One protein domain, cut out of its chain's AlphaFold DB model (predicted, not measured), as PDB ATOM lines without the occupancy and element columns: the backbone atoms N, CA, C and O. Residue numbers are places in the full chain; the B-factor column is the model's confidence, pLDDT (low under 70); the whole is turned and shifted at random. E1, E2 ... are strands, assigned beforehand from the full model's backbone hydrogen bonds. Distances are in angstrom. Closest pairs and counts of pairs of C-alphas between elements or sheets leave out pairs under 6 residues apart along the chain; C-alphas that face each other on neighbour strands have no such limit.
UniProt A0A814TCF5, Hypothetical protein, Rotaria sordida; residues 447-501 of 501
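What this domain is: This is residues 447 to 501 of the 501 residues of the protein "Hypothetical protein" of Rotaria sordida (UniProt A0A814TCF5). A long hairpin of E2 and E3 makes the length of a twisted sheet, in a whole that is flat in outline; E4 folds back along the later part of E3 on its other side, and the short E1 pairs beside the last residues of E3 on the same side as E2. Two loops stick out: residues 459 to 464, between E1 and E2, and residues 474 to 479, at the turn of the long hairpin. The printed part has 55 residues, with no named helix and four named strands, which follow along the chain as E1, then E2, then E3, then E4; the class is all strand, and the sheet is branched, with E3 the antiparallel neighbour of E1, of E2 and of E4. The whole is loose, with a radius of gyration of the C-alphas of 14.5 A, and spans 47 by 27 by 13 A.

How they stand to each other: E1, residues 454 to 456, is the antiparallel neighbour of E3, residues 479 to 490, with 122 degrees between their directions. The C-alphas of Cys 454 and Asp 490 face each other at 4.3 A, and N 489 and O 455 are 2.8 A apart, within hydrogen-bond range. E2, residues 467 to 474, forms a hairpin with E3, antiparallel at 173 degrees; C-alphas 471 and 482 face each other at 4.3 A, and N 470 and O 483, 2.8 A apart, are within hydrogen-bond range. E4, residues 496 to 500, forms a second hairpin with E3, antiparallel at 171 degrees; C-alphas 485 and 500 face each other at 4.5 A, and N 488 and O 497 are within hydrogen-bond range at 2.8 A. E2, E3 and E4 are a meander, each strand the antiparallel neighbour of the one before. The pairing is staggered: E1 beside residues 487 to 490 and E2 beside residues 479 to 486 lie on one side of E3, E4 beside residues 484 to 489 on the other side. E1, E2 and E4 are edge strands.

Where its parts are: E1 begins at C-alpha 454, (167.154, 166.528, 148.972), and is 7.0 A long from first to last C-alpha. E2 is 23.5 A long. E3, the longest strand with 12 residues, runs 35.5 A from C-alpha 479 at (189.764, 147.775, 134.737). E4 is 13.5 A long and ends at C-alpha 500, (179.301, 157.985, 147.976).

The domain as a whole: The two C-alphas farthest apart are those of Thr 476 and Asn 492, at 47.6 A. The printed part has no cut and ends at the chain's last residue, 501. The links E2 to E3 and E3 to E4 are tight, and E1 to E2 is short, with 10 residues. The mean pLDDT of the printed part is 80.1; residues 476 to 478 and 493 to 494 are under 70.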
ATOM      1  N   ASP A 447     170.861 155.908 143.763       79.19
ATOM      2  CA  ASP A 447     171.336 154.974 144.788       79.19
ATOM      3  C   ASP A 447     171.378 155.617 146.188       79.19
ATOM      4  O   ASP A 447     171.496 154.916 147.196       79.19
ATOM      5  N   SER A 448     171.248 156.946 146.281       79.94
ATOM      6  CA  SER A 448     171.089 157.635 147.564       79.94
ATOM      7  C   SER A 448     169.704 157.426 148.184       79.94
ATOM      8  O   SER A 448     169.575 157.541 149.404       79.94
ATOM      9  N   GLY A 449     168.675 157.142 147.372       82.06
ATOM     10  CA  GLY A 449     167.272 157.055 147.794       82.06
ATOM     11  C   GLY A 449     166.683 158.368 148.328       82.06
ATOM     12  O   GLY A 449     165.633 158.352 148.971       82.06
ATOM     13  N   LEU A 450     167.370 159.497 148.121       80.50
ATOM     14  CA  LEU A 450     166.984 160.821 148.616       80.50
ATOM     15  C   LEU A 450     166.553 161.770 147.486       80.50
ATOM     16  O   LEU A 450     166.388 162.964 147.735       80.50
ATOM     17  N   GLU A 451     166.322 161.264 146.267       75.94
ATOM     18  CA  GLU A 451     166.031 162.095 145.087       75.94
ATOM     19  C   GLU A 451     164.768 162.967 145.195       75.94
ATOM     20  O   GLU A 451     164.638 163.939 144.454       75.94
ATOM     21  N   GLU A 452     163.832 162.629 146.088       75.44
ATOM     22  CA  GLU A 452     162.577 163.375 146.269       75.44
ATOM     23  C   GLU A 452     162.595 164.365 147.440       75.44
ATOM     24  O   GLU A 452     161.642 165.123 147.594       75.44
ATOM     25  N   THR A 453     163.631 164.336 148.283       79.88
ATOM     26  CA  THR A 453     163.661 165.091 149.557       79.88
ATOM     27  C   THR A 453     164.877 165.994 149.719       79.88
ATOM     28  O   THR A 453     164.910 166.813 150.637       79.88
ATOM     29  N   CYS A 454     165.893 165.812 148.879       80.06
ATOM     30  CA  CYS A 454     167.154 166.528 148.972       80.06
ATOM     31  C   CYS A 454     167.605 167.032 147.599       80.06
ATOM     32  O   CYS A 454     167.318 166.422 146.567       80.06
ATOM     33  N   HIS A 455     168.423 168.082 147.601       82.81
ATOM     34  CA  HIS A 455     169.125 168.596 146.427       82.81
ATOM     35  C   HIS A 455     170.641 168.632 146.665       82.81
ATOM     36  O   HIS A 455     171.113 168.589 147.799       82.81
ATOM     37  N   VAL A 456     171.439 168.683 145.592       84.19
ATOM     38  CA  VAL A 456     172.903 168.801 145.718       84.19
ATOM     39  C   VAL A 456     173.256 170.203 146.211       84.19
ATOM     40  O   VAL A 456     172.863 171.190 145.586       84.19
ATOM     41  N   LEU A 457     174.032 170.279 147.296       82.31
ATOM     42  CA  LEU A 457     174.432 171.543 147.908       82.31
ATOM     43  C   LEU A 457     175.204 172.407 146.902       82.31
ATOM     44  O   LEU A 457     176.076 171.924 146.167       82.31
ATOM     45  N   LYS A 458     174.908 173.707 146.912       82.12
ATOM     46  CA  LYS A 458     175.592 174.728 146.115       82.12
ATOM     47  C   LYS A 458     176.265 175.741 147.026       82.12
ATOM     48  O   LYS A 458     175.682 176.187 148.009       82.12
ATOM     49  N   ASP A 459     177.482 176.139 146.682       79.62
ATOM     50  CA  ASP A 459     178.166 177.232 147.365       79.62
ATOM     51  C   ASP A 459     177.490 178.565 147.014       79.62
ATOM     52  O   ASP A 459     177.510 179.008 145.863       79.62
ATOM     53  N   SER A 460     176.910 179.228 148.016       72.50
ATOM     54  CA  SER A 460     176.193 180.496 147.849       72.50
ATOM     55  C   SER A 460     177.074 181.642 147.335       72.50
ATOM     56  O   SER A 460     176.541 182.645 146.870       72.50
ATOM     57  N   LYS A 461     178.410 181.531 147.425       71.31
ATOM     58  CA  LYS A 461     179.342 182.585 146.983       71.31
ATOM     59  C   LYS A 461     179.880 182.376 145.573       71.31
ATOM     60  O   LYS A 461     180.119 183.353 144.871       71.31
ATOM     61  N   THR A 462     180.107 181.127 145.172       72.88
ATOM     62  CA  THR A 462     180.762 180.797 143.895       72.88
ATOM     63  C   THR A 462     179.819 180.156 142.879       72.88
ATOM     64  O   THR A 462     180.173 180.050 141.707       72.88
ATOM     65  N   GLY A 463     178.627 179.717 143.301       72.44
ATOM     66  CA  GLY A 463     177.713 178.928 142.473       72.44
ATOM     67  C   GLY A 463     178.221 177.510 142.182       72.44
ATOM     68  O   GLY A 463     177.603 176.791 141.396       72.44
ATOM     69  N   GLY A 464     179.341 177.102 142.792       75.25
ATOM     70  CA  GLY A 464     179.919 175.772 142.639       75.25
ATOM     71  C   GLY A 464     179.035 174.694 143.266       75.25
ATOM     72  O   GLY A 464     178.474 174.880 144.343       75.25
ATOM     73  N   ILE A 465     178.913 173.556 142.588       84.38
ATOM     74  CA  ILE A 465     178.133 172.396 143.041       84.38
ATOM     75  C   ILE A 465     179.036 171.418 143.802       84.38
ATOM     76  O   ILE A 465     180.135 171.101 143.346       84.38
ATOM     77  N   PHE A 466     178.576 170.894 144.940       84.38
ATOM     78  CA  PHE A 466     179.342 169.931 145.741       84.38
ATOM     79  C   PHE A 466     179.142 168.488 145.250       84.38
ATOM     80  O   PHE A 466     178.558 167.639 145.924       84.38
ATOM     81  N   THR A 467     179.656 168.208 144.049       85.94
ATOM     82  CA  THR A 467     179.731 166.861 143.464       85.94
ATOM     83  C   THR A 467     181.114 166.621 142.868       85.94
ATOM     84  O   THR A 467     181.644 167.474 142.160       85.94
ATOM     85  N   ALA A 468     181.693 165.446 143.104       83.62
ATOM     86  CA  ALA A 468     182.942 165.035 142.470       83.62
ATOM     87  C   ALA A 468     182.853 163.588 141.982       83.62
ATOM     88  O   ALA A 468     182.317 162.718 142.666       83.62
ATOM     89  N   VAL A 469     183.379 163.344 140.782       86.94
ATOM     90  CA  VAL A 469     183.504 162.009 140.191       86.94
ATOM     91  C   VAL A 469     184.966 161.806 139.831       86.94
ATOM     92  O   VAL A 469     185.516 162.535 139.008       86.94
ATOM     93  N   LEU A 470     185.598 160.829 140.464       83.81
ATOM     94  CA  LEU A 470     186.951 160.387 140.164       83.81
ATOM     95  C   LEU A 470     186.863 159.120 139.319       83.81
ATOM     96  O   LEU A 470     186.086 158.223 139.632       83.81
ATOM     97  N   GLY A 471     187.657 159.041 138.258       86.50
ATOM     98  CA  GLY A 471     187.782 157.847 137.426       86.50
ATOM     99  C   GLY A 471     189.232 157.384 137.386       86.50
ATOM    100  O   GLY A 471     190.139 158.203 137.252       86.50
ATOM    101  N   MET A 472     189.452 156.078 137.481       72.12
ATOM    102  CA  MET A 472     190.751 155.440 137.313       72.12
ATOM    103  C   MET A 472     190.638 154.355 136.247       72.12
ATOM    104  O   MET A 472     189.890 153.390 136.405       72.12
ATOM    105  N   VAL A 473     191.419 154.506 135.176       82.38
ATOM    106  CA  VAL A 473     191.498 153.531 134.083       82.38
ATOM    107  C   VAL A 473     192.874 152.882 134.104       82.38
ATOM    108  O   VAL A 473     193.887 153.561 133.942       82.38
ATOM    109  N   ASP A 474     192.904 151.564 134.275       76.25
ATOM    110  CA  ASP A 474     194.115 150.760 134.153       76.25
ATOM    111  C   ASP A 474     194.024 149.892 132.897       76.25
ATOM    112  O   ASP A 474     193.334 148.873 132.863       76.25
ATOM    113  N   ILE A 475     194.747 150.313 131.860       73.75
ATOM    114  CA  ILE A 475     194.775 149.662 130.543       73.75
ATOM    115  C   ILE A 475     195.468 148.293 130.620       73.75
ATOM    116  O   ILE A 475     195.186 147.409 129.819       73.75
ATOM    117  N   THR A 476     196.366 148.089 131.590       61.19
ATOM    118  CA  THR A 476     197.097 146.820 131.722       61.19
ATOM    119  C   THR A 476     196.241 145.719 132.335       61.19
ATOM    120  O   THR A 476     196.435 144.547 132.017       61.19
ATOM    121  N   ARG A 477     195.283 146.093 133.191       65.06
ATOM    122  CA  ARG A 477     194.363 145.168 133.866       65.06
ATOM    123  C   ARG A 477     192.953 145.156 133.270       65.06
ATOM    124  O   ARG A 477     192.121 144.404 133.761       65.06
ATOM    125  N   ASP A 478     192.702 145.961 132.237       69.56
ATOM    126  CA  ASP A 478     191.381 146.185 131.630       69.56
ATOM    127  C   ASP A 478     190.301 146.536 132.672       69.56
ATOM    128  O   ASP A 478     189.164 146.066 132.634       69.56
ATOM    129  N   THR A 479     190.675 147.349 133.667       72.00
ATOM    130  CA  THR A 479     189.764 147.775 134.737       72.00
ATOM    131  C   THR A 479     189.497 149.265 134.663       72.00
ATOM    132  O   THR A 479     190.428 150.071 134.590       72.00
ATOM    133  N   ASN A 480     188.223 149.629 134.766       70.69
ATOM    134  CA  ASN A 480     187.776 150.999 134.955       70.69
ATOM    135  C   ASN A 480     187.018 151.078 136.283       70.69
ATOM    136  O   ASN A 480     186.017 150.386 136.471       70.69
ATOM    137  N   SER A 481     187.518 151.880 137.215       82.75
ATOM    138  CA  SER A 481     186.885 152.121 138.509       82.75
ATOM    139  C   SER A 481     186.529 153.591 138.613       82.75
ATOM    140  O   SER A 481     187.332 154.447 138.248       82.75
ATOM    141  N   TYR A 482     185.348 153.892 139.135       83.38
ATOM    142  CA  TYR A 482     184.955 155.260 139.437       83.38
ATOM    143  C   TYR A 482     184.586 155.382 140.913       83.38
ATOM    144  O   TYR A 482     184.253 154.392 141.559       83.38
ATOM    145  N   TYR A 483     184.703 156.596 141.433       84.38
ATOM    146  CA  TYR A 483     184.280 156.975 142.771       84.38
ATOM    147  C   TYR A 483     183.524 158.291 142.675       84.38
ATOM    148  O   TYR A 483     184.063 159.291 142.196       84.38
ATOM    149  N   LYS A 484     182.271 158.299 143.106       86.62
ATOM    150  CA  LYS A 484     181.391 159.461 143.100       86.62
ATOM    151  C   LYS A 484     181.110 159.883 144.527       86.62
ATOM    152  O   LYS A 484     180.884 159.047 145.392       86.62
ATOM    153  N   ILE A 485     181.084 161.187 144.760       90.38
ATOM    154  CA  ILE A 485     180.691 161.766 146.038       90.38
ATOM    155  C   ILE A 485     179.794 162.982 145.801       90.38
ATOM    156  O   ILE A 485     180.106 163.835 144.967       90.38
ATOM    157  N   GLN A 486     178.664 163.044 146.505       90.38
ATOM    158  CA  GLN A 486     177.698 164.144 146.445       90.38
ATOM    159  C   GLN A 486     177.348 164.601 147.858       90.38
ATOM    160  O   GLN A 486     177.027 163.775 148.714       90.38
ATOM    161  N   LEU A 487     177.387 165.909 148.098       88.75
ATOM    162  CA  LEU A 487     176.858 166.507 149.320       88.75
ATOM    163  C   LEU A 487     175.432 166.989 149.044       88.75
ATOM    164  O   LEU A 487     175.211 167.806 148.152       88.75
ATOM    165  N   LEU A 488     174.474 166.450 149.787       88.38
ATOM    166  CA  LEU A 488     173.049 166.701 149.641       88.38
ATOM    167  C   LEU A 488     172.546 167.524 150.828       88.38
ATOM    168  O   LEU A 488     172.962 167.293 151.963       88.38
ATOM    169  N   GLU A 489     171.638 168.451 150.574       84.62
ATOM    170  CA  GLU A 489     170.914 169.221 151.581       84.62
ATOM    171  C   GLU A 489     169.423 168.886 151.493       84.62
ATOM    172  O   GLU A 489     168.872 168.781 150.400       84.62
ATOM    173  N   ASP A 490     168.786 168.677 152.646       85.75
ATOM    174  CA  ASP A 490     167.332 168.503 152.755       85.75
ATOM    175  C   ASP A 490     166.632 169.788 152.291       85.75
ATOM    176  O   ASP A 490     167.008 170.882 152.719       85.75
ATOM    177  N   ASP A 491     165.587 169.671 151.471       80.38
ATOM    178  CA  ASP A 491     164.843 170.821 150.936       80.38
ATOM    179  C   ASP A 491     164.235 171.706 152.043       80.38
ATOM    180  O   ASP A 491     163.973 172.892 151.835       80.38
ATOM    181  N   ASN A 492     164.061 171.166 153.256       79.38
ATOM    182  CA  ASN A 492     163.594 171.911 154.429       79.38
ATOM    183  C   ASN A 492     164.725 172.586 155.242       79.38
ATOM    184  O   ASN A 492     164.461 173.145 156.314       79.38
ATOM    185  N   GLY A 493     165.977 172.526 154.770       63.81
ATOM    186  CA  GLY A 493     167.110 173.347 155.220       63.81
ATOM    187  C   GLY A 493     167.677 173.034 156.611       63.81
ATOM    188  O   GLY A 493     168.188 173.932 157.278       63.81
ATOM    189  N   LYS A 494     167.545 171.796 157.110       66.31
ATOM    190  CA  LYS A 494     167.967 171.432 158.486       66.31
ATOM    191  C   LYS A 494     168.934 170.250 158.594       66.31
ATOM    192  O   LYS A 494     169.373 169.948 159.705       66.31
ATOM    193  N   LYS A 495     169.241 169.552 157.496       84.62
ATOM    194  CA  LYS A 495     170.082 168.343 157.488       84.62
ATOM    195  C   LYS A 495     170.899 168.252 156.201       84.62
ATOM    196  O   LYS A 495     170.393 168.577 155.133       84.62
ATOM    197  N   TRP A 496     172.125 167.742 156.323       87.44
ATOM    198  CA  TRP A 496     173.016 167.465 155.195       87.44
ATOM    199  C   TRP A 496     173.412 165.991 155.173       87.44
ATOM    200  O   TRP A 496     173.653 165.390 156.223       87.44
ATOM    201  N   PHE A 497     173.513 165.421 153.976       86.38
ATOM    202  CA  PHE A 497     173.870 164.026 153.739       86.38
ATOM    203  C   PHE A 497     175.053 163.937 152.779       86.38
ATOM    204  O   PHE A 497     175.136 164.690 151.815       86.38
ATOM    205  N   LEU A 498     175.967 162.999 153.018       89.25
ATOM    206  CA  LEU A 498     177.089 162.732 152.120       89.25
ATOM    207  C   LEU A 498     176.888 161.372 151.456       89.25
ATOM    208  O   LEU A 498     177.001 160.333 152.109       89.25
ATOM    209  N   PHE A 499     176.596 161.384 150.160       87.56
ATOM    210  CA  PHE A 499     176.449 160.183 149.351       87.56
ATOM    211  C   PHE A 499     177.777 159.819 148.681       87.56
ATOM    212  O   PHE A 499     178.483 160.703 148.194       87.56
ATOM    213  N   ARG A 500     178.108 158.522 148.644       88.25
ATOM    214  CA  ARG A 500     179.301 157.985 147.976       88.25
ATOM    215  C   ARG A 500     178.977 156.687 147.230       88.25
ATOM    216  O   ARG A 500     178.299 155.841 147.811       88.25
ATOM    217  N   ALA A 501     179.498 156.528 146.012       78.12
ATOM    218  CA  ALA A 501     179.312 155.346 145.162       78.12
ATOM    219  C   ALA A 501     180.584 154.960 144.408       78.12
ATOM    220  O   ALA A 501     181.292 155.886 143.945       78.12
TER     221      ALA A 501